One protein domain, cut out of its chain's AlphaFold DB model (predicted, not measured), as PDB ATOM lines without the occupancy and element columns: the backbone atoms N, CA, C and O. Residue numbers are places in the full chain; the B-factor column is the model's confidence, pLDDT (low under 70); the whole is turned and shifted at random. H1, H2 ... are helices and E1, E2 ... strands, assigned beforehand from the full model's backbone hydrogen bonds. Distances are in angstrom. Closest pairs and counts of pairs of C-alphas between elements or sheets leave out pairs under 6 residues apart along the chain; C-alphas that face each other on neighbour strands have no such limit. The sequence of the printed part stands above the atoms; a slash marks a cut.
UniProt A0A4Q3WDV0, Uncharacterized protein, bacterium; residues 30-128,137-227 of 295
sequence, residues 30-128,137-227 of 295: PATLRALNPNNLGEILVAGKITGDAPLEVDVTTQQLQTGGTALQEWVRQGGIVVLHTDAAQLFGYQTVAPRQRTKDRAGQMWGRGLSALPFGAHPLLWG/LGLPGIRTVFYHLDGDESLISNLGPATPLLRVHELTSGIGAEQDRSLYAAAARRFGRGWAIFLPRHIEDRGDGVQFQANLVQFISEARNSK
ATOM      1  N   PRO A  30     -58.978  12.151  -9.463       52.41
ATOM      2  CA  PRO A  30     -60.351  11.691  -9.618       52.41
ATOM      3  C   PRO A  30     -61.188  12.285  -8.489       52.41
ATOM      4  O   PRO A  30     -60.766  12.273  -7.329       52.41
ATOM      5  N   ALA A  31     -62.339  12.869  -8.828       61.31
ATOM      6  CA  ALA A  31     -63.209  13.465  -7.830       61.31
ATOM      7  C   ALA A  31     -63.585  12.381  -6.811       61.31
ATOM      8  O   ALA A  31     -64.307  11.444  -7.138       61.31
ATOM      9  N   THR A  32     -63.059  12.486  -5.590       79.38
ATOM     10  CA  THR A  32     -63.412  11.562  -4.515       79.38
ATOM     11  C   THR A  32     -64.870  11.805  -4.161       79.38
ATOM     12  O   THR A  32     -65.211  12.861  -3.618       79.38
ATOM     13  N   LEU A  33     -65.728  10.853  -4.522       85.12
ATOM     14  CA  LEU A  33     -67.122  10.867  -4.115       85.12
ATOM     15  C   LEU A  33     -67.186  10.635  -2.608       85.12
ATOM     16  O   LEU A  33     -66.482   9.785  -2.060       85.12
ATOM     17  N   ARG A  34     -68.022  11.410  -1.923       89.62
ATOM     18  CA  ARG A  34     -68.332  11.167  -0.519       89.62
ATOM     19  C   ARG A  34     -69.652  10.413  -0.443       89.62
ATOM     20  O   ARG A  34     -70.691  10.967  -0.797       89.62
ATOM     21  N   ALA A  35     -69.602   9.185   0.057       90.12
ATOM     22  CA  ALA A  35     -70.792   8.369   0.252       90.12
ATOM     23  C   ALA A  35     -71.751   9.012   1.266       90.12
ATOM     24  O   ALA A  35     -71.341   9.424   2.353       90.12
ATOM     25  N   LEU A  36     -73.028   9.056   0.910       89.75
ATOM     26  CA  LEU A  36     -74.180   9.374   1.735       89.75
ATOM     27  C   LEU A  36     -75.007   8.094   1.856       89.75
ATOM     28  O   LEU A  36     -75.751   7.736   0.947       89.75
ATOM     29  N   ASN A  37     -74.858   7.410   2.980       90.94
ATOM     30  CA  ASN A  37     -75.458   6.113   3.267       90.94
ATOM     31  C   ASN A  37     -76.235   6.175   4.600       90.94
ATOM     32  O   ASN A  37     -76.173   7.187   5.308       90.94
ATOM     33  N   PRO A  38     -76.965   5.116   4.994       87.62
ATOM     34  CA  PRO A  38     -77.769   5.140   6.217       87.62
ATOM     35  C   PRO A  38     -76.968   5.418   7.498       87.62
ATOM     36  O   PRO A  38     -77.527   5.943   8.457       87.62
ATOM     37  N   ASN A  39     -75.669   5.100   7.514       88.25
ATOM     38  CA  ASN A  39     -74.824   5.221   8.702       88.25
ATOM     39  C   ASN A  39     -74.296   6.645   8.919       88.25
ATOM     40  O   ASN A  39     -73.998   7.006  10.051       88.25
ATOM     41  N   ASN A  40     -74.180   7.453   7.859       87.00
ATOM     42  CA  ASN A  40     -73.625   8.811   7.929       87.00
ATOM     43  C   ASN A  40     -74.615   9.910   7.501       87.00
ATOM     44  O   ASN A  40     -74.265  11.091   7.486       87.00
ATOM     45  N   LEU A  41     -75.867   9.543   7.200       84.31
ATOM     46  CA  LEU A  41     -76.920  10.461   6.764       84.31
ATOM     47  C   LEU A  41     -77.071  11.668   7.701       84.31
ATOM     48  O   LEU A  41     -77.078  12.806   7.240       84.31
ATOM     49  N   GLY A  42     -77.147  11.426   9.016       81.62
ATOM     50  CA  GLY A  42     -77.315  12.479  10.024       81.62
ATOM     51  C   GLY A  42     -76.076  13.359  10.231       81.62
ATOM     52  O   GLY A  42     -76.208  14.508  10.644       81.62
ATOM     53  N   GLU A  43     -74.886  12.846   9.914       81.94
ATOM     54  CA  GLU A  43     -73.624  13.593  10.005       81.94
ATOM     55  C   GLU A  43     -73.386  14.476   8.778       81.94
ATOM     56  O   GLU A  43     -72.773  15.536   8.879       81.94
ATOM     57  N   ILE A  44     -73.853  14.043   7.605       80.19
ATOM     58  CA  ILE A  44     -73.710  14.805   6.361       80.19
ATOM     59  C   ILE A  44     -74.841  15.829   6.222       80.19
ATOM     60  O   ILE A  44     -74.593  16.948   5.769       80.19
ATOM     61  N   LEU A  45     -76.063  15.479   6.637       81.56
ATOM     62  CA  LEU A  45     -77.231  16.361   6.653       81.56
ATOM     63  C   LEU A  45     -77.438  16.963   8.047       81.56
ATOM     64  O   LEU A  45     -78.388  16.637   8.758       81.56
ATOM     65  N   VAL A  46     -76.564  17.891   8.434       75.06
ATOM     66  CA  VAL A  46     -76.650  18.558   9.740       75.06
ATOM     67  C   VAL A  46     -77.566  19.770   9.641       75.06
ATOM     68  O   VAL A  46     -77.309  20.690   8.866       75.06
ATOM     69  N   ALA A  47     -78.632  19.795  10.446       70.38
ATOM     70  CA  ALA A  47     -79.562  20.926  10.537       70.38
ATOM     71  C   ALA A  47     -80.090  21.412   9.165       70.38
ATOM     72  O   ALA A  47     -80.231  22.612   8.924       70.38
ATOM     73  N   GLY A  48     -80.347  20.475   8.245       67.06
ATOM     74  CA  GLY A  48     -80.848  20.785   6.903       67.06
ATOM     75  C   GLY A  48     -79.805  21.383   5.954       67.06
ATOM     76  O   GLY A  48     -80.177  22.012   4.965       67.06
ATOM     77  N   LYS A  49     -78.507  21.209   6.233       75.25
ATOM     78  CA  LYS A  49     -77.411  21.628   5.351       75.25
ATOM     79  C   LYS A  49     -76.458  20.473   5.085       75.25
ATOM     80  O   LYS A  49     -76.140  19.702   5.983       75.25
ATOM     81  N   ILE A  50     -75.973  20.407   3.849       83.94
ATOM     82  CA  ILE A  50     -74.874  19.525   3.457       83.94
ATOM     83  C   ILE A  50     -73.569  20.286   3.638       83.94
ATOM     84  O   ILE A  50     -73.423  21.409   3.157       83.94
ATOM     85  N   THR A  51     -72.626  19.685   4.352       74.56
ATOM     86  CA  THR A  51     -71.309  20.276   4.598       74.56
ATOM     87  C   THR A  51     -70.348  19.944   3.457       74.56
ATOM     88  O   THR A  51     -70.269  18.796   3.039       74.56
ATOM     89  N   GLY A  52     -69.579  20.913   2.963       77.88
ATOM     90  CA  GLY A  52     -68.520  20.689   1.970       77.88
ATOM     91  C   GLY A  52     -68.964  20.645   0.502       77.88
ATOM     92  O   GLY A  52     -70.148  20.568   0.177       77.88
ATOM     93  N   ASP A  53     -67.957  20.676  -0.377       79.88
ATOM     94  CA  ASP A  53     -68.113  20.873  -1.829       79.88
ATOM     95  C   ASP A  53     -67.798  19.609  -2.646       79.88
ATOM     96  O   ASP A  53     -67.721  19.646  -3.877       79.88
ATOM     97  N   ALA A  54     -67.523  18.494  -1.966       86.06
ATOM     98  CA  ALA A  54     -67.263  17.222  -2.625       86.06
ATOM     99  C   ALA A  54     -68.571  16.660  -3.212       86.06
ATOM    100  O   ALA A  54     -69.601  16.715  -2.531       86.06
ATOM    101  N   PRO A  55     -68.544  16.100  -4.435       89.31
ATOM    102  CA  PRO A  55     -69.673  15.355  -4.974       89.31
ATOM    103  C   PRO A  55     -70.112  14.238  -4.023       89.31
ATOM    104  O   PRO A  55     -69.282  13.615  -3.355       89.31
ATOM    105  N   LEU A  56     -71.416  13.996  -3.965       92.00
ATOM    106  CA  LEU A  56     -72.010  12.974  -3.111       92.00
ATOM    107  C   LEU A  56     -72.399  11.745  -3.918       92.00
ATOM    108  O   LEU A  56     -73.022  11.872  -4.967       92.00
ATOM    109  N   GLU A  57     -72.094  10.572  -3.388       93.19
ATOM    110  CA  GLU A  57     -72.635   9.293  -3.846       93.19
ATOM    111  C   GLU A  57     -73.784   8.911  -2.916       93.19
ATOM    112  O   GLU A  57     -73.597   8.832  -1.710       93.19
ATOM    113  N   VAL A  58     -75.003   8.802  -3.434       92.06
ATOM    114  CA  VAL A  58     -76.226   8.681  -2.637       92.06
ATOM    115  C   VAL A  58     -76.696   7.229  -2.646       92.06
ATOM    116  O   VAL A  58     -77.367   6.784  -3.579       92.06
ATOM    117  N   ASP A  59     -76.384   6.533  -1.556       90.25
ATOM    118  CA  ASP A  59     -76.692   5.125  -1.281       90.25
ATOM    119  C   ASP A  59     -77.831   4.984  -0.268       90.25
ATOM    120  O   ASP A  59     -77.768   4.243   0.713       90.25
ATOM    121  N   VAL A  60     -78.882   5.765  -0.475       91.00
ATOM    122  CA  VAL A  60     -80.083   5.756   0.359       91.00
ATOM    123  C   VAL A  60     -81.308   5.833  -0.527       91.00
ATOM    124  O   VAL A  60     -81.258   6.387  -1.619       91.00
ATOM    125  N   THR A  61     -82.418   5.283  -0.060       92.00
ATOM    126  CA  THR A  61     -83.712   5.328  -0.747       92.00
ATOM    127  C   THR A  61     -84.441   6.649  -0.509       92.00
ATOM    128  O   THR A  61     -84.136   7.393   0.432       92.00
ATOM    129  N   THR A  62     -85.478   6.926  -1.301       89.81
ATOM    130  CA  THR A  62     -86.376   8.070  -1.058       89.81
ATOM    131  C   THR A  62     -86.991   8.012   0.342       89.81
ATOM    132  O   THR A  62     -87.127   9.041   1.004       89.81
ATOM    133  N   GLN A  63     -87.315   6.809   0.833       89.88
ATOM    134  CA  GLN A  63     -87.844   6.608   2.184       89.88
ATOM    135  C   GLN A  63     -86.848   7.052   3.262       89.88
ATOM    136  O   GLN A  63     -87.232   7.706   4.230       89.88
ATOM    137  N   GLN A  64     -85.565   6.743   3.087       89.50
ATOM    138  CA  GLN A  64     -84.516   7.152   4.022       89.50
ATOM    139  C   GLN A  64     -84.232   8.663   3.950       89.50
ATOM    140  O   GLN A  64     -83.842   9.258   4.951       89.50
ATOM    141  N   LEU A  65     -84.485   9.308   2.805       89.06
ATOM    142  CA  LEU A  65     -84.307  10.752   2.610       89.06
ATOM    143  C   LEU A  65     -85.525  11.613   2.978       89.06
ATOM    144  O   LEU A  65     -85.488  12.818   2.735       89.06
ATOM    145  N   GLN A  66     -86.583  11.072   3.592       83.62
ATOM    146  CA  GLN A  66     -87.818  11.826   3.881       83.62
ATOM    147  C   GLN A  66     -87.590  13.167   4.604       83.62
ATOM    148  O   GLN A  66     -88.235  14.161   4.278       83.62
ATOM    149  N   THR A  67     -86.655  13.224   5.552       78.00
ATOM    150  CA  THR A  67     -86.341  14.440   6.326       78.00
ATOM    151  C   THR A  67     -85.186  15.261   5.741       78.00
ATOM    152  O   THR A  67     -84.978  16.406   6.140       78.00
ATOM    153  N   GLY A  68     -84.446  14.703   4.779       84.50
ATOM    154  CA  GLY A  68     -83.209  15.265   4.228       84.50
ATOM    155  C   GLY A  68     -83.263  15.657   2.749       84.50
ATOM    156  O   GLY A  68     -82.401  16.396   2.272       84.50
ATOM    157  N   GLY A  69     -84.280  15.197   2.018       89.94
ATOM    158  CA  GLY A  69     -84.372  15.330   0.566       89.94
ATOM    159  C   GLY A  69     -84.375  16.783   0.095       89.94
ATOM    160  O   GLY A  69     -83.671  17.118  -0.854       89.94
ATOM    161  N   THR A  70     -85.081  17.672   0.798       91.06
ATOM    162  CA  THR A  70     -85.127  19.105   0.461       91.06
ATOM    163  C   THR A  70     -83.760  19.775   0.603       91.06
ATOM    164  O   THR A  70     -83.366  20.562  -0.258       91.06
ATOM    165  N   ALA A  71     -83.013  19.447   1.661       91.06
ATOM    166  CA  ALA A  71     -81.665  19.974   1.878       91.06
ATOM    167  C   ALA A  71     -80.697  19.492   0.788       91.06
ATOM    168  O   ALA A  71     -79.911  20.280   0.261       91.06
ATOM    169  N   LEU A  72     -80.807  18.218   0.402       93.19
ATOM    170  CA  LEU A  72     -80.039  17.637  -0.695       93.19
ATOM    171  C   LEU A  72     -80.355  18.312  -2.035       93.19
ATOM    172  O   LEU A  72     -79.442  18.736  -2.740       93.19
ATOM    173  N   GLN A  73     -81.637  18.481  -2.365       94.25
ATOM    174  CA  GLN A  73     -82.060  19.195  -3.570       94.25
ATOM    175  C   GLN A  73     -81.537  20.635  -3.597       94.25
ATOM    176  O   GLN A  73     -81.077  21.095  -4.640       94.25
ATOM    177  N   GLU A  74     -81.610  21.355  -2.478       92.56
ATOM    178  CA  GLU A  74     -81.145  22.741  -2.401       92.56
ATOM    179  C   GLU A  74     -79.626  22.843  -2.570       92.56
ATOM    180  O   GLU A  74     -79.151  23.667  -3.350       92.56
ATOM    181  N   TRP A  75     -78.859  21.957  -1.935       92.56
ATOM    182  CA  TRP A  75     -77.407  21.902  -2.115       92.56
ATOM    183  C   TRP A  75     -77.013  21.641  -3.578       92.56
ATOM    184  O   TRP A  75     -76.177  22.356  -4.138       92.56
ATOM    185  N   VAL A  76     -77.672  20.688  -4.252       92.56
ATOM    186  CA  VAL A  76     -77.459  20.455  -5.692       92.56
ATOM    187  C   VAL A  76     -77.859  21.687  -6.505       92.56
ATOM    188  O   VAL A  76     -77.109  22.130  -7.372       92.56
ATOM    189  N   ARG A  77     -78.996  22.321  -6.194       91.00
ATOM    190  CA  ARG A  77     -79.458  23.538  -6.882       91.00
ATOM    191  C   ARG A  77     -78.431  24.672  -6.808       91.00
ATOM    192  O   ARG A  77     -78.311  25.433  -7.773       91.00
ATOM    193  N   GLN A  78     -77.667  24.754  -5.720       88.88
ATOM    194  CA  GLN A  78     -76.613  25.749  -5.506       88.88
ATOM    195  C   GLN A  78     -75.287  25.432  -6.217       88.88
ATOM    196  O   GLN A  78     -74.465  26.337  -6.381       88.88
ATOM    197  N   GLY A  79     -75.101  24.208  -6.717       86.31
ATOM    198  CA  GLY A  79     -73.891  23.799  -7.439       86.31
ATOM    199  C   GLY A  79     -73.362  22.415  -7.073       86.31
ATOM    200  O   GLY A  79     -72.404  21.970  -7.696       86.31
ATOM    201  N   GLY A  80     -73.963  21.736  -6.093       90.12
ATOM    202  CA  GLY A  80     -73.567  20.386  -5.707       90.12
ATOM    203  C   GLY A  80     -73.755  19.354  -6.823       90.12
ATOM    204  O   GLY A  80     -74.580  19.516  -7.723       90.12
ATOM    205  N   ILE A  81     -72.994  18.266  -6.758       91.69
ATOM    206  CA  ILE A  81     -73.102  17.137  -7.687       91.69
ATOM    207  C   ILE A  81     -73.491  15.905  -6.880       91.69
ATOM    208  O   ILE A  81     -72.829  15.594  -5.891       91.69
ATOM    209  N   VAL A  82     -74.550  15.215  -7.300       94.12
ATOM    210  CA  VAL A  82     -74.951  13.919  -6.739       94.12
ATOM    211  C   VAL A  82     -74.866  12.827  -7.793       94.12
ATOM    212  O   VAL A  82     -75.260  13.020  -8.946       94.12
ATOM    213  N   VAL A  83     -74.382  11.678  -7.357       94.19
ATOM    214  CA  VAL A  83     -74.424  10.387  -8.028       94.19
ATOM    215  C   VAL A  83     -75.467   9.542  -7.296       94.19
ATOM    216  O   VAL A  83     -75.457   9.479  -6.074       94.19
ATOM    217  N   LEU A  84     -76.425   8.984  -8.028       95.06
ATOM    218  CA  LEU A  84     -77.625   8.327  -7.511       95.06
ATOM    219  C   LEU A  84     -77.716   6.916  -8.093       95.06
ATOM    220  O   LEU A  84     -77.583   6.751  -9.307       95.06
ATOM    221  N   HIS A  85     -78.028   5.945  -7.240       92.38
ATOM    222  CA  HIS A  85     -78.137   4.523  -7.609       92.38
ATOM    223  C   HIS A  85     -79.559   3.967  -7.425       92.38
ATOM    224  O   HIS A  85     -80.013   3.053  -8.116       92.38
ATOM    225  N   THR A  86     -80.295   4.555  -6.484       92.38
ATOM    226  CA  THR A  86     -81.563   4.046  -5.956       92.38
ATOM    227  C   THR A  86     -82.764   4.852  -6.465       92.38
ATOM    228  O   THR A  86     -82.662   5.755  -7.304       92.38
ATOM    229  N   ASP A  87     -83.939   4.585  -5.896       92.19
ATOM    230  CA  ASP A  87     -85.139   5.390  -6.102       92.19
ATOM    231  C   ASP A  87     -85.007   6.848  -5.616       92.19
ATOM    232  O   ASP A  87     -85.820   7.671  -6.030       92.19
ATOM    233  N   ALA A  88     -83.969   7.218  -4.849       93.50
ATOM    234  CA  ALA A  88     -83.693   8.609  -4.463       93.50
ATOM    235  C   ALA A  88     -83.548   9.555  -5.666       93.50
ATOM    236  O   ALA A  88     -83.741  10.767  -5.546       93.50
ATOM    237  N   ALA A  89     -83.280   9.012  -6.856       94.00
ATOM    238  CA  ALA A  89     -83.328   9.750  -8.110       94.00
ATOM    239  C   ALA A  89     -84.688  10.433  -8.363       94.00
ATOM    240  O   ALA A  89     -84.752  11.475  -9.018       94.00
ATOM    241  N   GLN A  90     -85.780   9.920  -7.794       94.19
ATOM    242  CA  GLN A  90     -87.099  10.548  -7.875       94.19
ATOM    243  C   GLN A  90     -87.115  11.972  -7.302       94.19
ATOM    244  O   GLN A  90     -87.816  12.833  -7.837       94.19
ATOM    245  N   LEU A  91     -86.258  12.279  -6.318       93.25
ATOM    246  CA  LEU A  91     -86.069  13.645  -5.810       93.25
ATOM    247  C   LEU A  91     -85.595  14.613  -6.905       93.25
ATOM    248  O   LEU A  91     -85.848  15.811  -6.838       93.25
ATOM    249  N   PHE A  92     -84.940  14.119  -7.951       93.50
ATOM    250  CA  PHE A  92     -84.437  14.925  -9.065       93.50
ATOM    251  C   PHE A  92     -85.310  14.803 -10.323       93.50
ATOM    252  O   PHE A  92     -84.918  15.230 -11.415       93.50
ATOM    253  N   GLY A  93     -86.528  14.274 -10.166       91.81
ATOM    254  CA  GLY A  93     -87.543  14.164 -11.210       91.81
ATOM    255  C   GLY A  93     -87.334  13.005 -12.183       91.81
ATOM    256  O   GLY A  93     -87.962  12.999 -13.240       91.81
ATOM    257  N   TYR A  94     -86.466  12.047 -11.855       93.25
ATOM    258  CA  TYR A  94     -86.391  10.779 -12.575       93.25
ATOM    259  C   TYR A  94     -87.600   9.908 -12.220       93.25
ATOM    260  O   TYR A  94     -88.006   9.857 -11.062       93.25
ATOM    261  N   GLN A  95     -88.166   9.182 -13.188       94.31
ATOM    262  CA  GLN A  95     -89.118   8.113 -12.867       94.31
ATOM    263  C   GLN A  95     -88.373   6.790 -12.841       94.31
ATOM    264  O   GLN A  95     -87.911   6.324 -13.886       94.31
ATOM    265  N   THR A  96     -88.277   6.173 -11.672       94.00
ATOM    266  CA  THR A  96     -87.569   4.906 -11.499       94.00
ATOM    267  C   THR A  96     -88.523   3.717 -11.433       94.00
ATOM    268  O   THR A  96     -89.692   3.854 -11.078       94.00
ATOM    269  N   VAL A  97     -88.024   2.546 -11.808       92.88
ATOM    270  CA  VAL A  97     -88.683   1.248 -11.638       92.88
ATOM    271  C   VAL A  97     -87.675   0.262 -11.069       92.88
ATOM    272  O   VAL A  97     -86.490   0.331 -11.396       92.88
ATOM    273  N   ALA A  98     -88.145  -0.665 -10.237       91.81
ATOM    274  CA  ALA A  98     -87.303  -1.753  -9.765       91.81
ATOM    275  C   ALA A  98     -86.892  -2.655 -10.947       91.81
ATOM    276  O   ALA A  98     -87.719  -2.909 -11.834       91.81
ATOM    277  N   PRO A  99     -85.645  -3.154 -10.978       89.94
ATOM    278  CA  PRO A  99     -85.225  -4.116 -11.981       89.94
ATOM    279  C   PRO A  99     -86.029  -5.407 -11.838       89.94
ATOM    280  O   PRO A  99     -86.259  -5.930 -10.746       89.94
ATOM    281  N   ARG A 100     -86.461  -5.954 -12.972       88.31
ATOM    282  CA  ARG A 100     -87.199  -7.214 -12.983       88.31
ATOM    283  C   ARG A 100     -86.292  -8.374 -12.566       88.31
ATOM    284  O   ARG A 100     -85.212  -8.565 -13.127       88.31
ATOM    285  N   GLN A 101     -86.777  -9.207 -11.651       85.56
ATOM    286  CA  GLN A 101     -86.133 -10.472 -11.301       85.56
ATOM    287  C   GLN A 101     -86.286 -11.504 -12.423       85.56
ATOM    288  O   GLN A 101     -87.272 -11.507 -13.164       85.56
ATOM    289  N   ARG A 102     -85.300 -12.393 -12.563       83.12
ATOM    290  CA  ARG A 102     -85.366 -13.480 -13.548       83.12
ATOM    291  C   ARG A 102     -86.490 -14.450 -13.179       83.12
ATOM    292  O   ARG A 102     -86.569 -14.895 -12.038       83.12
ATOM    293  N   THR A 103     -87.301 -14.831 -14.160       81.62
ATOM    294  CA  THR A 103     -88.283 -15.915 -14.033       81.62
ATOM    295  C   THR A 103     -87.932 -17.056 -14.990       81.62
ATOM    296  O   THR A 103     -86.962 -16.973 -15.750       81.62
ATOM    297  N   LYS A 104     -88.705 -18.147 -14.955       78.81
ATOM    298  CA  LYS A 104     -88.560 -19.252 -15.916       78.81
ATOM    299  C   LYS A 104     -88.779 -18.785 -17.360       78.81
ATOM    300  O   LYS A 104     -88.085 -19.252 -18.257       78.81
ATOM    301  N   ASP A 105     -89.692 -17.835 -17.549       75.56
ATOM    302  CA  ASP A 105     -90.194 -17.436 -18.866       75.56
ATOM    303  C   ASP A 105     -89.638 -16.080 -19.340       75.56
ATOM    304  O   ASP A 105     -89.909 -15.651 -20.460       75.56
ATOM    305  N   ARG A 106     -88.859 -15.377 -18.502       73.44
ATOM    306  CA  ARG A 106     -88.335 -14.039 -18.812       73.44
ATOM    307  C   ARG A 106     -86.978 -13.789 -18.153       73.44
ATOM    308  O   ARG A 106     -86.785 -14.089 -16.973       73.44
ATOM    309  N   ALA A 107     -86.038 -13.188 -18.887       76.44
ATOM    310  CA  ALA A 107     -84.758 -12.799 -18.302       76.44
ATOM    311  C   ALA A 107     -84.925 -11.664 -17.279       76.44
ATOM    312  O   ALA A 107     -85.820 -10.815 -17.389       76.44
ATOM    313  N   GLY A 108     -84.046 -11.670 -16.277       83.06
ATOM    314  CA  GLY A 108     -83.938 -10.587 -15.304       83.06
ATOM    315  C   GLY A 108     -83.198  -9.377 -15.875       83.06
ATOM    316  O   GLY A 108     -82.595  -9.456 -16.942       83.06
ATOM    317  N   GLN A 109     -83.246  -8.269 -15.142       88.00
ATOM    318  CA  GLN A 109     -82.602  -6.997 -15.496       88.00
ATOM    319  C   GLN A 109     -81.491  -6.592 -14.515       88.00
ATOM    320  O   GLN A 109     -80.895  -5.532 -14.675       88.00
ATOM    321  N   MET A 110     -81.202  -7.451 -13.530       88.88
ATOM    322  CA  MET A 110     -80.112  -7.286 -12.557       88.88
ATOM    323  C   MET A 110     -78.726  -7.317 -13.210       88.88
ATOM    324  O   MET A 110     -77.796  -6.698 -12.719       88.88
ATOM    325  N   TRP A 111     -78.593  -8.005 -14.343       88.06
ATOM    326  CA  TRP A 111     -77.416  -7.937 -15.206       88.06
ATOM    327  C   TRP A 111     -77.873  -7.486 -16.574       88.06
ATOM    328  O   TRP A 111     -78.867  -7.998 -17.101       88.06
ATOM    329  N   GLY A 112     -77.151  -6.544 -17.163       85.56
ATOM    330  CA  GLY A 112     -77.590  -5.962 -18.412       85.56
ATOM    331  C   GLY A 112     -76.469  -5.449 -19.283       85.56
ATOM    332  O   GLY A 112     -75.322  -5.264 -18.878       85.56
ATOM    333  N   ARG A 113     -76.859  -5.218 -20.532       85.00
ATOM    334  CA  ARG A 113     -76.062  -4.512 -21.518       85.00
ATOM    335  C   ARG A 113     -76.695  -3.144 -21.731       85.00
ATOM    336  O   ARG A 113     -77.798  -3.042 -22.267       85.00
ATOM    337  N   GLY A 114     -75.992  -2.106 -21.309       80.56
ATOM    338  CA  GLY A 114     -76.277  -0.728 -21.660       80.56
ATOM    339  C   GLY A 114     -75.671  -0.407 -23.021       80.56
ATOM    340  O   GLY A 114     -74.474  -0.598 -23.236       80.56
ATOM    341  N   LEU A 115     -76.488   0.091 -23.941       78.06
ATOM    342  CA  LEU A 115     -76.007   0.727 -25.162       78.06
ATOM    343  C   LEU A 115     -76.037   2.233 -24.943       78.06
ATOM    344  O   LEU A 115     -77.047   2.779 -24.487       78.06
ATOM    345  N   SER A 116     -74.931   2.911 -25.234       69.06
ATOM    346  CA  SER A 116     -74.933   4.361 -25.096       69.06
ATOM    347  C   SER A 116     -75.799   4.988 -26.182       69.06
ATOM    348  O   SER A 116     -75.729   4.604 -27.349       69.06
ATOM    349  N   ALA A 117     -76.628   5.952 -25.789       52.28
ATOM    350  CA  ALA A 117     -77.447   6.699 -26.735       52.28
ATOM    351  C   ALA A 117     -76.607   7.701 -27.549       52.28
ATOM    352  O   ALA A 117     -77.039   8.130 -28.616       52.28
ATOM    353  N   LEU A 118     -75.414   8.068 -27.065       50.47
ATOM    354  CA  LEU A 118     -74.527   9.052 -27.681       50.47
ATOM    355  C   LEU A 118     -73.067   8.670 -27.405       50.47
ATOM    356  O   LEU A 118     -72.766   8.192 -26.315       50.47
ATOM    357  N   PRO A 119     -72.114   8.925 -28.316       49.47
ATOM    358  CA  PRO A 119     -70.715   8.925 -27.919       49.47
ATOM    359  C   PRO A 119     -70.585   9.938 -26.775       49.47
ATOM    360  O   PRO A 119     -70.879  11.114 -26.982       49.47
ATOM    361  N   PHE A 120     -70.154   9.531 -25.578       47.81
ATOM    362  CA  PHE A 120     -69.749  10.491 -24.536       47.81
ATOM    363  C   PHE A 120     -68.779  11.537 -25.123       47.81
ATOM    364  O   PHE A 120     -68.879  12.722 -24.833       47.81
ATOM    365  N   GLY A 121     -67.937  11.121 -26.075       39.56
ATOM    366  CA  GLY A 121     -67.068  12.005 -26.849       39.56
ATOM    367  C   GLY A 121     -67.757  12.948 -27.847       39.56
ATOM    368  O   GLY A 121     -67.062  13.736 -28.459       39.56
ATOM    369  N   ALA A 122     -69.080  12.923 -28.035       41.38
ATOM    370  CA  ALA A 122     -69.826  13.811 -28.943       41.38
ATOM    371  C   ALA A 122     -70.863  14.688 -28.218       41.38
ATOM    372  O   ALA A 122     -71.536  15.491 -28.861       41.38
ATOM    373  N   HIS A 123     -71.016  14.546 -26.896       46.31
ATOM    374  CA  HIS A 123     -71.990  15.332 -26.148       46.31
ATOM    375  C   HIS A 123     -71.436  16.739 -25.865       46.31
ATOM    376  O   HIS A 123     -70.471  16.841 -25.114       46.31
ATOM    377  N   PRO A 124     -72.053  17.841 -26.339       42.66
ATOM    378  CA  PRO A 124     -71.527  19.202 -26.143       42.66
ATOM    379  C   PRO A 124     -71.308  19.600 -24.669       42.66
ATOM    380  O   PRO A 124     -70.499  20.469 -24.368       42.66
ATOM    381  N   LEU A 125     -72.013  18.941 -23.740       45.62
ATOM    382  CA  LEU A 125     -71.858  19.107 -22.281       45.62
ATOM    383  C   LEU A 125     -70.567  18.484 -21.707       45.62
ATOM    384  O   LEU A 125     -70.243  18.753 -20.558       45.62
ATOM    385  N   LEU A 126     -69.854  17.667 -22.488       47.12
ATOM    386  CA  LEU A 126     -68.577  17.015 -22.155       47.12
ATOM    387  C   LEU A 126     -67.392  17.624 -22.932       47.12
ATOM    388  O   LEU A 126     -66.266  17.159 -22.825       47.12
ATOM    389  N   TRP A 127     -67.649  18.659 -23.743       43.31
ATOM    390  CA  TRP A 127     -66.674  19.344 -24.605       43.31
ATOM    391  C   TRP A 127     -66.180  20.661 -24.001       43.31
ATOM    392  O   TRP A 127     -65.687  21.528 -24.722       43.31
ATOM    393  N   GLY A 128     -66.299  20.835 -22.684       41.97
ATOM    394  CA  GLY A 128     -65.904  22.051 -21.968       41.97
ATOM    395  C   GLY A 128     -64.403  22.376 -21.998       41.97
ATOM    396  O   GLY A 128     -63.949  23.123 -21.137       41.97
ATOM    397  N   LEU A 137     -60.797  14.580 -34.119       42.19
ATOM    398  CA  LEU A 137     -62.108  13.912 -34.096       42.19
ATOM    399  C   LEU A 137     -61.955  12.379 -34.204       42.19
ATOM    400  O   LEU A 137     -62.628  11.719 -34.996       42.19
ATOM    401  N   GLY A 138     -61.060  11.786 -33.414       39.31
ATOM    402  CA  GLY A 138     -61.166  10.375 -33.091       39.31
ATOM    403  C   GLY A 138     -62.521  10.189 -32.421       39.31
ATOM    404  O   GLY A 138     -62.836  10.891 -31.466       39.31
ATOM    405  N   LEU A 139     -63.357   9.300 -32.943       47.44
ATOM    406  CA  LEU A 139     -64.634   8.947 -32.329       47.44
ATOM    407  C   LEU A 139     -64.450   7.712 -31.421       47.44
ATOM    408  O   LEU A 139     -64.764   6.609 -31.876       47.44
ATOM    409  N   PRO A 140     -64.003   7.814 -30.151       45.00
ATOM    410  CA  PRO A 140     -64.207   6.740 -29.193       45.00
ATOM    411  C   PRO A 140     -65.571   6.952 -28.531       45.00
ATOM    412  O   PRO A 140     -65.731   7.635 -27.521       45.00
ATOM    413  N   GLY A 141     -66.602   6.403 -29.169       56.06
ATOM    414  CA  GLY A 141     -67.907   6.260 -28.540       56.06
ATOM    415  C   GLY A 141     -67.900   5.052 -27.616       56.06
ATOM    416  O   GLY A 141     -67.487   3.977 -28.034       56.06
ATOM    417  N   ILE A 142     -68.397   5.224 -26.396       60.69
ATOM    418  CA  ILE A 142     -68.833   4.110 -25.555       60.69
ATOM    419  C   ILE A 142     -70.013   3.473 -26.283       60.69
ATOM    420  O   ILE A 142     -71.034   4.122 -26.494       60.69
ATOM    421  N   ARG A 143     -69.863   2.238 -26.740       72.38
ATOM    422  CA  ARG A 143     -70.886   1.510 -27.495       72.38
ATOM    423  C   ARG A 143     -71.630   0.562 -26.586       72.38
ATOM    424  O   ARG A 143     -72.855   0.513 -26.630       72.38
ATOM    425  N   THR A 144     -70.885  -0.191 -25.784       81.62
ATOM    426  CA  THR A 144     -71.438  -1.261 -24.960       81.62
ATOM    427  C   THR A 144     -70.841  -1.219 -23.566       81.62
ATOM    428  O   THR A 144     -69.651  -1.454 -23.392       81.62
ATOM    429  N   VAL A 145     -71.691  -0.994 -22.570       82.56
ATOM    430  CA  VAL A 145     -71.325  -1.071 -21.156       82.56
ATOM    431  C   VAL A 145     -72.104  -2.205 -20.526       82.56
ATOM    432  O   VAL A 145     -73.324  -2.283 -20.670       82.56
ATOM    433  N   PHE A 146     -71.407  -3.092 -19.834       88.00
ATOM    434  CA  PHE A 146     -72.050  -4.110 -19.019       88.00
ATOM    435  C   PHE A 146     -72.173  -3.595 -17.593       88.00
ATOM    436  O   PHE A 146     -71.280  -2.913 -17.093       88.00
ATOM    437  N   TYR A 147     -73.302  -3.888 -16.965       90.25
ATOM    438  CA  TYR A 147     -73.575  -3.453 -15.607       90.25
ATOM    439  C   TYR A 147     -74.254  -4.560 -14.811       90.25
ATOM    440  O   TYR A 147     -74.927  -5.440 -15.365       90.25
ATOM    441  N   HIS A 148     -74.097  -4.449 -13.500       90.69
ATOM    442  CA  HIS A 148     -74.793  -5.225 -12.493       90.69
ATOM    443  C   HIS A 148     -75.528  -4.264 -11.556       90.69
ATOM    444  O   HIS A 148     -75.007  -3.195 -11.246       90.69
ATOM    445  N   LEU A 149     -76.741  -4.638 -11.161       90.12
ATOM    446  CA  LEU A 149     -77.551  -3.917 -10.189       90.12
ATOM    447  C   LEU A 149     -77.612  -4.703  -8.882       90.12
ATOM    448  O   LEU A 149     -77.804  -5.918  -8.910       90.12
ATOM    449  N   ASP A 150     -77.547  -4.005  -7.761       88.75
ATOM    450  CA  ASP A 150     -77.846  -4.539  -6.437       88.75
ATOM    451  C   ASP A 150     -79.354  -4.509  -6.140       88.75
ATOM    452  O   ASP A 150     -80.158  -3.912  -6.858       88.75
ATOM    453  N   GLY A 151     -79.770  -5.195  -5.070       84.69
ATOM    454  CA  GLY A 151     -81.188  -5.431  -4.765       84.69
ATOM    455  C   GLY A 151     -82.028  -4.176  -4.483       84.69
ATOM    456  O   GLY A 151     -83.250  -4.241  -4.596       84.69
ATOM    457  N   ASP A 152     -81.396  -3.060  -4.120       86.44
ATOM    458  CA  ASP A 152     -82.022  -1.762  -3.847       86.44
ATOM    459  C   ASP A 152     -81.872  -0.749  -4.999       86.44
ATOM    460  O   ASP A 152     -82.438   0.348  -4.944       86.44
ATOM    461  N   GLU A 153     -81.131  -1.099  -6.051       92.44
ATOM    462  CA  GLU A 153     -80.933  -0.227  -7.205       92.44
ATOM    463  C   GLU A 153     -82.155  -0.196  -8.122       92.44
ATOM    464  O   GLU A 153     -83.061  -1.032  -8.080       92.44
ATOM    465  N   SER A 154     -82.205   0.832  -8.962       93.50
ATOM    466  CA  SER A 154     -83.331   1.079  -9.855       93.50
ATOM    467  C   SER A 154     -82.903   1.231 -11.311       93.50
ATOM    468  O   SER A 154     -81.736   1.408 -11.640       93.50
ATOM    469  N   LEU A 155     -83.882   1.201 -12.209       93.44
ATOM    470  CA  LEU A 155     -83.733   1.629 -13.597       93.44
ATOM    471  C   LEU A 155     -84.582   2.871 -13.842       93.44
ATOM    472  O   LEU A 155     -85.660   3.021 -13.269       93.44
ATOM    473  N   ILE A 156     -84.142   3.749 -14.740       92.81
ATOM    474  CA  ILE A 156     -84.951   4.891 -15.164       92.81
ATOM    475  C   ILE A 156     -85.912   4.442 -16.254       92.81
ATOM    476  O   ILE A 156     -85.522   3.876 -17.270       92.81
ATOM    477  N   SER A 157     -87.182   4.753 -16.052       91.38
ATOM    478  CA  SER A 157     -88.296   4.386 -16.919       91.38
ATOM    479  C   SER A 157     -88.890   5.578 -17.681       91.38
ATOM    480  O   SER A 157     -89.705   5.399 -18.591       91.38
ATOM    481  N   ASN A 158     -88.500   6.797 -17.299       86.44
ATOM    482  CA  ASN A 158     -88.740   8.041 -18.021       86.44
ATOM    483  C   ASN A 158     -87.635   9.043 -17.663       86.44
ATOM    484  O   ASN A 158     -87.391   9.313 -16.485       86.44
ATOM    485  N   LEU A 159     -86.976   9.581 -18.685       75.62
ATOM    486  CA  LEU A 159     -85.872  10.526 -18.537       75.62
ATOM    487  C   LEU A 159     -86.346  11.946 -18.208       75.62
ATOM    488  O   LEU A 159     -85.576  12.730 -17.654       75.62
ATOM    489  N   GLY A 160     -87.581  12.314 -18.565       81.69
ATOM    490  CA  GLY A 160     -88.005  13.713 -18.555       81.69
ATOM    491  C   GLY A 160     -86.997  14.591 -19.324       81.69
ATOM    492  O   GLY A 160     -86.661  14.258 -20.458       81.69
ATOM    493  N   PRO A 161     -86.472  15.682 -18.731       79.31
ATOM    494  CA  PRO A 161     -85.449  16.529 -19.353       79.31
ATOM    495  C   PRO A 161     -84.005  16.017 -19.160       79.31
ATOM    496  O   PRO A 161     -83.055  16.759 -19.413       79.31
ATOM    497  N   ALA A 162     -83.807  14.803 -18.637       83.81
ATOM    498  CA  ALA A 162     -82.479  14.228 -18.463       83.81
ATOM    499  C   ALA A 162     -81.878  13.763 -19.796       83.81
ATOM    500  O   ALA A 162     -82.571  13.320 -20.708       83.81
ATOM    501  N   THR A 163     -80.555  13.815 -19.870       83.50
ATOM    502  CA  THR A 163     -79.769  13.244 -20.961       83.50
ATOM    503  C   THR A 163     -79.528  11.758 -20.682       83.50
ATOM    504  O   THR A 163     -78.932  11.437 -19.649       83.50
ATOM    505  N   PRO A 164     -79.956  10.835 -21.559       83.44
ATOM    506  CA  PRO A 164     -79.648   9.421 -21.399       83.44
ATOM    507  C   PRO A 164     -78.166   9.148 -21.642       83.44
ATOM    508  O   PRO A 164     -77.598   9.622 -22.624       83.44
ATOM    509  N   LEU A 165     -77.563   8.329 -20.784       83.25
ATOM    510  CA  LEU A 165     -76.165   7.909 -20.907       83.25
ATOM    511  C   LEU A 165     -76.060   6.444 -21.338       83.25
ATOM    512  O   LEU A 165     -75.279   6.126 -22.235       83.25
ATOM    513  N   LEU A 166     -76.877   5.564 -20.746       85.25
ATOM    514  CA  LEU A 166     -76.939   4.135 -21.065       85.25
ATOM    515  C   LEU A 166     -78.395   3.678 -21.152       85.25
ATOM    516  O   LEU A 166     -79.092   3.619 -20.139       85.25
ATOM    517  N   ARG A 167     -78.851   3.325 -22.357       86.56
ATOM    518  CA  ARG A 167     -80.142   2.665 -22.574       86.56
ATOM    519  C   ARG A 167     -79.979   1.170 -22.337       86.56
ATOM    520  O   ARG A 167     -79.087   0.547 -22.907       86.56
ATOM    521  N   VAL A 168     -80.850   0.590 -21.523       86.81
ATOM    522  CA  VAL A 168     -80.891  -0.855 -21.298       86.81
ATOM    523  C   VAL A 168     -81.339  -1.535 -22.582       86.81
ATOM    524  O   VAL A 168     -82.362  -1.173 -23.165       86.81
ATOM    525  N   HIS A 169     -80.575  -2.531 -23.015       79.75
ATOM    526  CA  HIS A 169     -80.963  -3.408 -24.103       79.75
ATOM    527  C   HIS A 169     -81.283  -4.789 -23.542       79.75
ATOM    528  O   HIS A 169     -80.401  -5.488 -23.036       79.75
ATOM    529  N   GLU A 170     -82.553  -5.180 -23.621       70.38
ATOM    530  CA  GLU A 170     -82.995  -6.492 -23.164       70.38
ATOM    531  C   GLU A 170     -82.499  -7.565 -24.144       70.38
ATOM    532  O   GLU A 170     -82.801  -7.528 -25.333       70.38
ATOM    533  N   LEU A 171     -81.699  -8.516 -23.654       59.59
ATOM    534  CA  LEU A 171     -81.075  -9.546 -24.496       59.59
ATOM    535  C   LEU A 171     -82.035 -10.686 -24.883       59.59
ATOM    536  O   LEU A 171     -81.679 -11.530 -25.700       59.59
ATOM    537  N   THR A 172     -83.243 -10.724 -24.317       54.03
ATOM    538  CA  THR A 172     -84.245 -11.764 -24.589       54.03
ATOM    539  C   THR A 172     -85.597 -11.135 -24.909       54.03
ATOM    540  O   THR A 172     -86.492 -11.083 -24.067       54.03
ATOM    541  N   SER A 173     -85.762 -10.654 -26.137       50.72
ATOM    542  CA  SER A 173     -87.076 -10.308 -26.677       50.72
ATOM    543  C   SER A 173     -87.826 -11.599 -27.028       50.72
ATOM    544  O   SER A 173     -87.714 -12.119 -28.138       50.72
ATOM    545  N   GLY A 174     -88.554 -12.166 -26.065       49.53
ATOM    546  CA  GLY A 174     -89.548 -13.194 -26.373       49.53
ATOM    547  C   GLY A 174     -90.642 -12.623 -27.283       49.53
ATOM    548  O   GLY A 174     -91.005 -11.449 -27.164       49.53
ATOM    549  N   ILE A 175     -91.166 -13.448 -28.193       44.66
ATOM    550  CA  ILE A 175     -92.316 -13.118 -29.046       44.66
ATOM    551  C   ILE A 175     -93.510 -12.861 -28.114       44.66
ATOM    552  O   ILE A 175     -94.032 -13.796 -27.513       44.66
ATOM    553  N   GLY A 176     -93.889 -11.593 -27.934       49.16
ATOM    554  CA  GLY A 176     -94.963 -11.177 -27.021       49.16
ATOM    555  C   GLY A 176     -94.526 -10.327 -25.823       49.16
ATOM    556  O   GLY A 176     -95.351 -10.053 -24.956       49.16
ATOM    557  N   ALA A 177     -93.264  -9.884 -25.747       52.00
ATOM    558  CA  ALA A 177     -92.869  -8.876 -24.768       52.00
ATOM    559  C   ALA A 177     -93.631  -7.566 -25.042       52.00
ATOM    560  O   ALA A 177     -93.289  -6.827 -25.963       52.00
ATOM    561  N   GLU A 178     -94.684  -7.316 -24.257       47.78
ATOM    562  CA  GLU A 178     -95.382  -6.030 -24.187       47.78
ATOM    563  C   GLU A 178     -94.379  -4.880 -24.263       47.78
ATOM    564  O   GLU A 178     -93.398  -4.869 -23.516       47.78
ATOM    565  N   GLN A 179     -94.649  -3.977 -25.210       48.81
ATOM    566  CA  GLN A 179     -93.942  -2.741 -25.532       48.81
ATOM    567  C   GLN A 179     -92.793  -2.397 -24.582       48.81
ATOM    568  O   GLN A 179     -92.993  -1.782 -23.538       48.81
ATOM    569  N   ASP A 180     -91.599  -2.833 -24.978       55.78
ATOM    570  CA  ASP A 180     -90.339  -2.092 -25.119       55.78
ATOM    571  C   ASP A 180     -90.266  -0.695 -24.461       55.78
ATOM    572  O   ASP A 180     -89.868   0.303 -25.076       55.78
ATOM    573  N   ARG A 181     -90.663  -0.579 -23.187       68.38
ATOM    574  CA  ARG A 181     -90.492   0.658 -22.431       68.38
ATOM    575  C   ARG A 181     -88.996   0.892 -22.367       68.38
ATOM    576  O   ARG A 181     -88.259   0.085 -21.808       68.38
ATOM    577  N   SER A 182     -88.548   1.988 -22.967       82.50
ATOM    578  CA  SER A 182     -87.132   2.335 -22.963       82.50
ATOM    579  C   SER A 182     -86.687   2.556 -21.522       82.50
ATOM    580  O   SER A 182     -87.063   3.549 -20.900       82.50
ATOM    581  N   LEU A 183     -85.923   1.600 -20.997       89.00
ATOM    582  CA  LEU A 183     -85.284   1.697 -19.695       89.00
ATOM    583  C   LEU A 183     -83.863   2.226 -19.864       89.00
ATOM    584  O   LEU A 183     -83.211   1.985 -20.883       89.00
ATOM    585  N   TYR A 184     -83.372   2.925 -18.851       90.44
ATOM    586  CA  TYR A 184     -82.028   3.486 -18.837       90.44
ATOM    587  C   TYR A 184     -81.326   3.104 -17.541       90.44
ATOM    588  O   TYR A 184     -81.877   3.271 -16.455       90.44
ATOM    589  N   ALA A 185     -80.110   2.582 -17.680       91.12
ATOM    590  CA  ALA A 185     -79.234   2.256 -16.560       91.12
ATOM    591  C   ALA A 185     -78.480   3.497 -16.077       91.12
ATOM    592  O   ALA A 185     -78.146   3.588 -14.907       91.12
ATOM    593  N   ALA A 186     -78.240   4.472 -16.962       90.56
ATOM    594  CA  ALA A 186     -77.590   5.719 -16.592       90.56
ATOM    595  C   ALA A 186     -78.180   6.918 -17.338       90.56
ATOM    596  O   ALA A 186     -78.504   6.834 -18.529       90.56
ATOM    597  N   ALA A 187     -78.277   8.047 -16.641       89.62
ATOM    598  CA  ALA A 187     -78.717   9.330 -17.175       89.62
ATOM    599  C   ALA A 187     -78.106  10.476 -16.363       89.62
ATOM    600  O   ALA A 187     -77.746  10.298 -15.204       89.62
ATOM    601  N   ALA A 188     -78.017  11.668 -16.939       90.06
ATOM    602  CA  ALA A 188     -77.593  12.861 -16.217       90.06
ATOM    603  C   ALA A 188     -78.541  14.023 -16.477       90.06
ATOM    604  O   ALA A 188     -79.046  14.214 -17.584       90.06
ATOM    605  N   ARG A 189     -78.755  14.845 -15.456       87.12
ATOM    606  CA  ARG A 189     -79.614  16.020 -15.533       87.12
ATOM    607  C   ARG A 189     -78.982  17.175 -14.776       87.12
ATOM    608  O   ARG A 189     -78.520  17.018 -13.648       87.12
ATOM    609  N   ARG A 190     -79.056  18.364 -15.370       86.44
ATOM    610  CA  ARG A 190     -78.767  19.613 -14.663       86.44
ATOM    611  C   ARG A 190     -79.905  19.948 -13.700       86.44
ATOM    612  O   ARG A 190     -81.075  19.963 -14.092       86.44
ATOM    613  N   PHE A 191     -79.563  20.268 -12.459       86.00
ATOM    614  CA  PHE A 191     -80.519  20.640 -11.422       86.00
ATOM    615  C   PHE A 191     -80.076  21.961 -10.784       86.00
ATOM    616  O   PHE A 191     -79.201  22.003  -9.925       86.00
ATOM    617  N   GLY A 192     -80.636  23.071 -11.272       87.88
ATOM    618  CA  GLY A 192     -80.142  24.410 -10.948       87.88
ATOM    619  C   GLY A 192     -78.718  24.630 -11.468       87.88
ATOM    620  O   GLY A 192     -78.456  24.542 -12.674       87.88
ATOM    621  N   ARG A 193     -77.795  24.944 -10.558       84.69
ATOM    622  CA  ARG A 193     -76.369  25.117 -10.862       84.69
ATOM    623  C   ARG A 193     -75.569  23.817 -10.776       84.69
ATOM    624  O   ARG A 193     -74.450  23.810 -11.274       84.69
ATOM    625  N   GLY A 194     -76.125  22.770 -10.173       87.62
ATOM    626  CA  GLY A 194     -75.476  21.477  -9.996       87.62
ATOM    627  C   GLY A 194     -76.026  20.377 -10.898       87.62
ATOM    628  O   GLY A 194     -76.747  20.634 -11.871       87.62
ATOM    629  N   TRP A 195     -75.681  19.136 -10.557       90.69
ATOM    630  CA  TRP A 195     -75.962  17.951 -11.368       90.69
ATOM    631  C   TRP A 195     -76.499  16.795 -10.538       90.69
ATOM    632  O   TRP A 195     -76.002  16.516  -9.450       90.69
ATOM    633  N   ALA A 196     -77.484  16.100 -11.100       92.88
ATOM    634  CA  ALA A 196     -77.963  14.820 -10.613       92.88
ATOM    635  C   ALA A 196     -77.670  13.756 -11.668       92.88
ATOM    636  O   ALA A 196     -78.238  13.791 -12.764       92.88
ATOM    637  N   ILE A 197     -76.768  12.837 -11.348       92.94
ATOM    638  CA  ILE A 197     -76.313  11.769 -12.231       92.94
ATOM    639  C   ILE A 197     -76.842  10.455 -11.677       92.94
ATOM    640  O   ILE A 197     -76.626  10.145 -10.515       92.94
ATOM    641  N   PHE A 198     -77.535   9.693 -12.507       93.88
ATOM    642  CA  PHE A 198     -77.989   8.351 -12.194       93.88
ATOM    643  C   PHE A 198     -77.057   7.331 -12.843       93.88
ATOM    644  O   PHE A 198     -76.819   7.428 -14.053       93.88
ATOM    645  N   LEU A 199     -76.554   6.366 -12.076       92.19
ATOM    646  CA  LEU A 199     -75.755   5.252 -12.586       92.19
ATOM    647  C   LEU A 199     -75.851   4.009 -11.691       92.19
ATOM    648  O   LEU A 199     -76.088   4.152 -10.496       92.19
ATOM    649  N   PRO A 200     -75.595   2.805 -12.231       90.12
ATOM    650  CA  PRO A 200     -75.400   1.600 -11.429       90.12
ATOM    651  C   PRO A 200     -74.134   1.715 -10.575       90.12
ATOM    652  O   PRO A 200     -73.132   2.244 -11.063       90.12
ATOM    653  N   ARG A 201     -74.126   1.153  -9.363       88.31
ATOM    654  CA  ARG A 201     -72.912   1.010  -8.535       88.31
ATOM    655  C   ARG A 201     -71.847   0.178  -9.236       88.31
ATOM    656  O   ARG A 201     -70.653   0.455  -9.141       88.31
ATOM    657  N   HIS A 202     -72.284  -0.843  -9.970       88.12
ATOM    658  CA  HIS A 202     -71.395  -1.798 -10.608       88.12
ATOM    659  C   HIS A 202     -71.448  -1.684 -12.130       88.12
ATOM    660  O   HIS A 202     -72.317  -2.236 -12.806       88.12
ATOM    661  N   ILE A 203     -70.454  -0.990 -12.676       86.62
ATOM    662  CA  ILE A 203     -70.107  -1.039 -14.094       86.62
ATOM    663  C   ILE A 203     -68.965  -2.037 -14.263       86.62
ATOM    664  O   ILE A 203     -67.940  -1.916 -13.600       86.62
ATOM    665  N   GLU A 204     -69.140  -3.023 -15.134       81.50
ATOM    666  CA  GLU A 204     -68.132  -4.059 -15.343       81.50
ATOM    667  C   GLU A 204     -66.996  -3.576 -16.252       81.50
ATOM    668  O   GLU A 204     -67.233  -2.873 -17.232       81.50
ATOM    669  N   ASP A 205     -65.777  -4.058 -16.007       77.06
ATOM    670  CA  ASP A 205     -64.586  -3.685 -16.787       77.06
ATOM    671  C   ASP A 205     -64.580  -4.235 -18.227       77.06
ATOM    672  O   ASP A 205     -63.727  -3.875 -19.039       77.06
ATOM    673  N   ARG A 206     -65.531  -5.111 -18.579       73.88
ATOM    674  CA  ARG A 206     -65.687  -5.632 -19.945       73.88
ATOM    675  C   ARG A 206     -66.420  -4.648 -20.863       73.88
ATOM    676  O   ARG A 206     -67.275  -3.871 -20.440       73.88
ATOM    677  N   GLY A 207     -66.153  -4.755 -22.164       78.31
ATOM    678  CA  GLY A 207     -66.675  -3.807 -23.149       78.31
ATOM    679  C   GLY A 207     -66.029  -2.435 -22.957       78.31
ATOM    680  O   GLY A 207     -64.814  -2.349 -22.834       78.31
ATOM    681  N   ASP A 208     -66.845  -1.385 -22.896       76.31
ATOM    682  CA  ASP A 208     -66.394   0.005 -22.749       76.31
ATOM    683  C   ASP A 208     -66.552   0.540 -21.310       76.31
ATOM    684  O   ASP A 208     -66.536   1.753 -21.094       76.31
ATOM    685  N   GLY A 209     -66.746  -0.336 -20.315       76.69
ATOM    686  CA  GLY A 209     -67.054   0.066 -18.937       76.69
ATOM    687  C   GLY A 209     -65.968   0.912 -18.270       76.69
ATOM    688  O   GLY A 209     -66.283   1.948 -17.687       76.69
ATOM    689  N   VAL A 210     -64.691   0.557 -18.449       74.25
ATOM    690  CA  VAL A 210     -63.555   1.344 -17.929       74.25
ATOM    691  C   VAL A 210     -63.544   2.757 -18.521       74.25
ATOM    692  O   VAL A 210     -63.403   3.743 -17.798       74.25
ATOM    693  N   GLN A 211     -63.756   2.883 -19.835       74.81
ATOM    694  CA  GLN A 211     -63.810   4.186 -20.504       74.81
ATOM    695  C   GLN A 211     -65.036   4.996 -20.064       74.81
ATOM    696  O   GLN A 211     -64.950   6.215 -19.917       74.81
ATOM    697  N   PHE A 212     -66.174   4.335 -19.837       77.88
ATOM    698  CA  PHE A 212     -67.374   4.966 -19.290       77.88
ATOM    699  C   PHE A 212     -67.128   5.558 -17.907       77.88
ATOM    700  O   PHE A 212     -67.414   6.738 -17.701       77.88
ATOM    701  N   GLN A 213     -66.544   4.783 -16.994       76.00
ATOM    702  CA  GLN A 213     -66.185   5.264 -15.663       76.00
ATOM    703  C   GLN A 213     -65.191   6.432 -15.744       76.00
ATOM    704  O   GLN A 213     -65.412   7.465 -15.116       76.00
ATOM    705  N   ALA A 214     -64.145   6.320 -16.571       71.75
ATOM    706  CA  ALA A 214     -63.157   7.384 -16.751       71.75
ATOM    707  C   ALA A 214     -63.791   8.691 -17.262       71.75
ATOM    708  O   ALA A 214     -63.566   9.755 -16.684       71.75
ATOM    709  N   ASN A 215     -64.641   8.611 -18.292       75.44
ATOM    710  CA  ASN A 215     -65.345   9.771 -18.843       75.44
ATOM    711  C   ASN A 215     -66.296  10.403 -17.820       75.44
ATOM    712  O   ASN A 215     -66.433  11.625 -17.767       75.44
ATOM    713  N   LEU A 216     -66.957   9.584 -17.000       78.06
ATOM    714  CA  LEU A 216     -67.844  10.066 -15.951       78.06
ATOM    715  C   LEU A 216     -67.069  10.790 -14.840       78.06
ATOM    716  O   LEU A 216     -67.475  11.870 -14.413       78.06
ATOM    717  N   VAL A 217     -65.940  10.236 -14.396       74.19
ATOM    718  CA  VAL A 217     -65.070  10.876 -13.399       74.19
ATOM    719  C   VAL A 217     -64.523  12.200 -13.927       74.19
ATOM    720  O   VAL A 217     -64.535  13.198 -13.202       74.19
ATOM    721  N   GLN A 218     -64.097  12.236 -15.194       73.19
ATOM    722  CA  GLN A 218     -63.663  13.467 -15.848       73.19
ATOM    723  C   GLN A 218     -64.791  14.505 -15.864       73.19
ATOM    724  O   GLN A 218     -64.581  15.632 -15.420       73.19
ATOM    725  N   PHE A 219     -66.000  14.114 -16.278       75.94
ATOM    726  CA  PHE A 219     -67.165  14.996 -16.257       75.94
ATOM    727  C   PHE A 219     -67.434  15.577 -14.868       75.94
ATOM    728  O   PHE A 219     -67.635  16.780 -14.737       75.94
ATOM    729  N   ILE A 220     -67.428  14.745 -13.825       74.75
ATOM    730  CA  ILE A 220     -67.678  15.186 -12.447       74.75
ATOM    731  C   ILE A 220     -66.597  16.180 -11.997       74.75
ATOM    732  O   ILE A 220     -66.918  17.204 -11.388       74.75
ATOM    733  N   SER A 221     -65.329  15.907 -12.317       69.19
ATOM    734  CA  SER A 221     -64.211  16.803 -12.003       69.19
ATOM    735  C   SER A 221     -64.351  18.152 -12.714       69.19
ATOM    736  O   SER A 221     -64.270  19.212 -12.087       69.19
ATOM    737  N   GLU A 222     -64.641  18.136 -14.015       71.06
ATOM    738  CA  GLU A 222     -64.834  19.349 -14.805       71.06
ATOM    739  C   GLU A 222     -66.048  20.136 -14.318       71.06
ATOM    740  O   GLU A 222     -65.922  21.328 -14.038       71.06
ATOM    741  N   ALA A 223     -67.198  19.481 -14.138       69.50
ATOM    742  CA  ALA A 223     -68.438  20.082 -13.651       69.50
ATOM    743  C   ALA A 223     -68.266  20.784 -12.299       69.50
ATOM    744  O   ALA A 223     -68.873  21.831 -12.074       69.50
ATOM    745  N   ARG A 224     -67.403  20.249 -11.429       67.94
ATOM    746  CA  ARG A 224     -67.033  20.868 -10.154       67.94
ATOM    747  C   ARG A 224     -66.186  22.130 -10.343       67.94
ATOM    748  O   ARG A 224     -66.396  23.121  -9.647       67.94
ATOM    749  N   ASN A 225     -65.222  22.092 -11.261       63.12
ATOM    750  CA  ASN A 225     -64.206  23.136 -11.413       63.12
ATOM    751  C   ASN A 225     -64.637  24.298 -12.316       63.12
ATOM    752  O   ASN A 225     -64.094  25.400 -12.218       63.12
ATOM    753  N   SER A 226     -65.606  24.082 -13.201       56.38
ATOM    754  CA  SER A 226     -66.034  25.102 -14.155       56.38
ATOM    755  C   SER A 226     -67.285  25.835 -13.679       56.38
ATOM    756  O   SER A 226     -68.320  25.261 -13.347       56.38
ATOM    757  N   LYS A 227     -67.212  27.172 -13.675       48.03
ATOM    758  CA  LYS A 227     -68.395  28.033 -13.574       48.03
ATOM    759  C   LYS A 227     -69.131  27.959 -14.909       48.03
ATOM    760  O   LYS A 227     -68.961  28.835 -15.749       48.03
TER     761      LYS A 227
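What this domain is: This is residues 30 to 128 and 137 to 227 of the 295 residues of an uncharacterized protein of bacterium (UniProt A0A4Q3WDV0). One strongly twisted sheet of nine strands, curled like part of a barrel, makes the core, with the long helix H4 over one face and the shorter H2 and H3 over the other: three layers. A small two-stranded sheet, E4 and E7, packs beside H3 and E9, and long loops, residues 98 to 110 and 170 to 183, reach 29 and 31 A from the mean of the C-alphas. The 190 printed residues include four named helices and eleven named strands, in the order E1 H1 E2 H2 E3 H3 E4 E5 E6 E7 E8 E9 E10 E11 H4; the large sheet, E1 E2 E3 E10 E9 E8 E5 E6 E11, is mixed. The class is mixed, helices and strands, with under half of the residues in named elements; the whole is compact, radius of gyration of the C-alphas 16.6 A, spans 53 by 43 by 27 A.

How they stand to each other: In the large sheet E1, residues 34 to 36, E2, residues 56 to 58, E3, residues 81 to 84, and E10, residues 194 to 198, are parallel neighbours in turn, with N 36 and O 57 (2.7 A), N 58 and O 83 (2.8 A) and N 84 and O 197 (2.8 A) within hydrogen-bond range. E9, residues 184 to 191, E8, residues 163 to 169, E5, residues 111 to 115, E6, residues 144 to 148, and E11, residues 202 to 207, continue from E10 as antiparallel neighbours, with N 189 and O 196 at 2.9 A, N 165 and O 186 at 2.9 A, N 167 and O 115 at 2.8 A, N 114 and O 145 at 2.7 A, and N 148 and O 202 at 2.9 A. E8, E9 and E10 form a meander, each the antiparallel neighbour of the one before, and two hairpins. H4, residues 209 to 225, is on the sheet; its Gly 209 and Val 145 of E6 have C-alphas 4.9 A apart, their closest. On the opposite face H2, residues 69 to 78, runs along the strands at a height over the sheet of 8.8 A, and H3, residues 87 to 92, at 8.5 A. H2 and H3 only just touch, with 3 pairs of C-alphas within 8 A, the closest Gly 69 and Leu 91 at 6.8 A, at a steep tilt of 47 degrees, the same way. H1, residues 41 to 44, only grazes the sheet. E1, H1, E2 and E2, H2, E3 are strand-helix-strand units, parallel neighbour strands with a helix between, both with right-handed crossovers. E4, residues 95 to 97, and E7, residues 155 to 158, are antiparallel, N 97 and O 155 being 2.8 A apart; the closest C-alphas of E7 and E9 are Ile 156 and Tyr 184, 4.9 A. Every O i to N i+4 pair is within hydrogen-bond range in H2 and H4; H3 has 0 of 2, but 3 of 3 O i to N i+3 pairs, and H1 is too short for an i+4 pair.

Where its parts are: E1 begins at C-alpha 34, (-68.332, 11.167, -0.519), and H4 ends at C-alpha 225, (-64.206, 23.136, -11.413). From first to last C-alpha H4 measures 24.4 A, E9 18.7 A, E8 17.0 A and H2 14.3 A.

The domain as a whole: The C-alphas farthest apart are those of Ala 47 and Ile 175, 53.7 A. Residues 129 to 136 are cut out, with 15.1 A between C-alphas 128 and 137. Of the links printed whole, H1 to E2, E4 to E5 and E8 to E9 are long. Mean pLDDT of the printed part is 78.9; 39 residues are under 70, among them 116 to 128, 137 to 142 and 171 to 181.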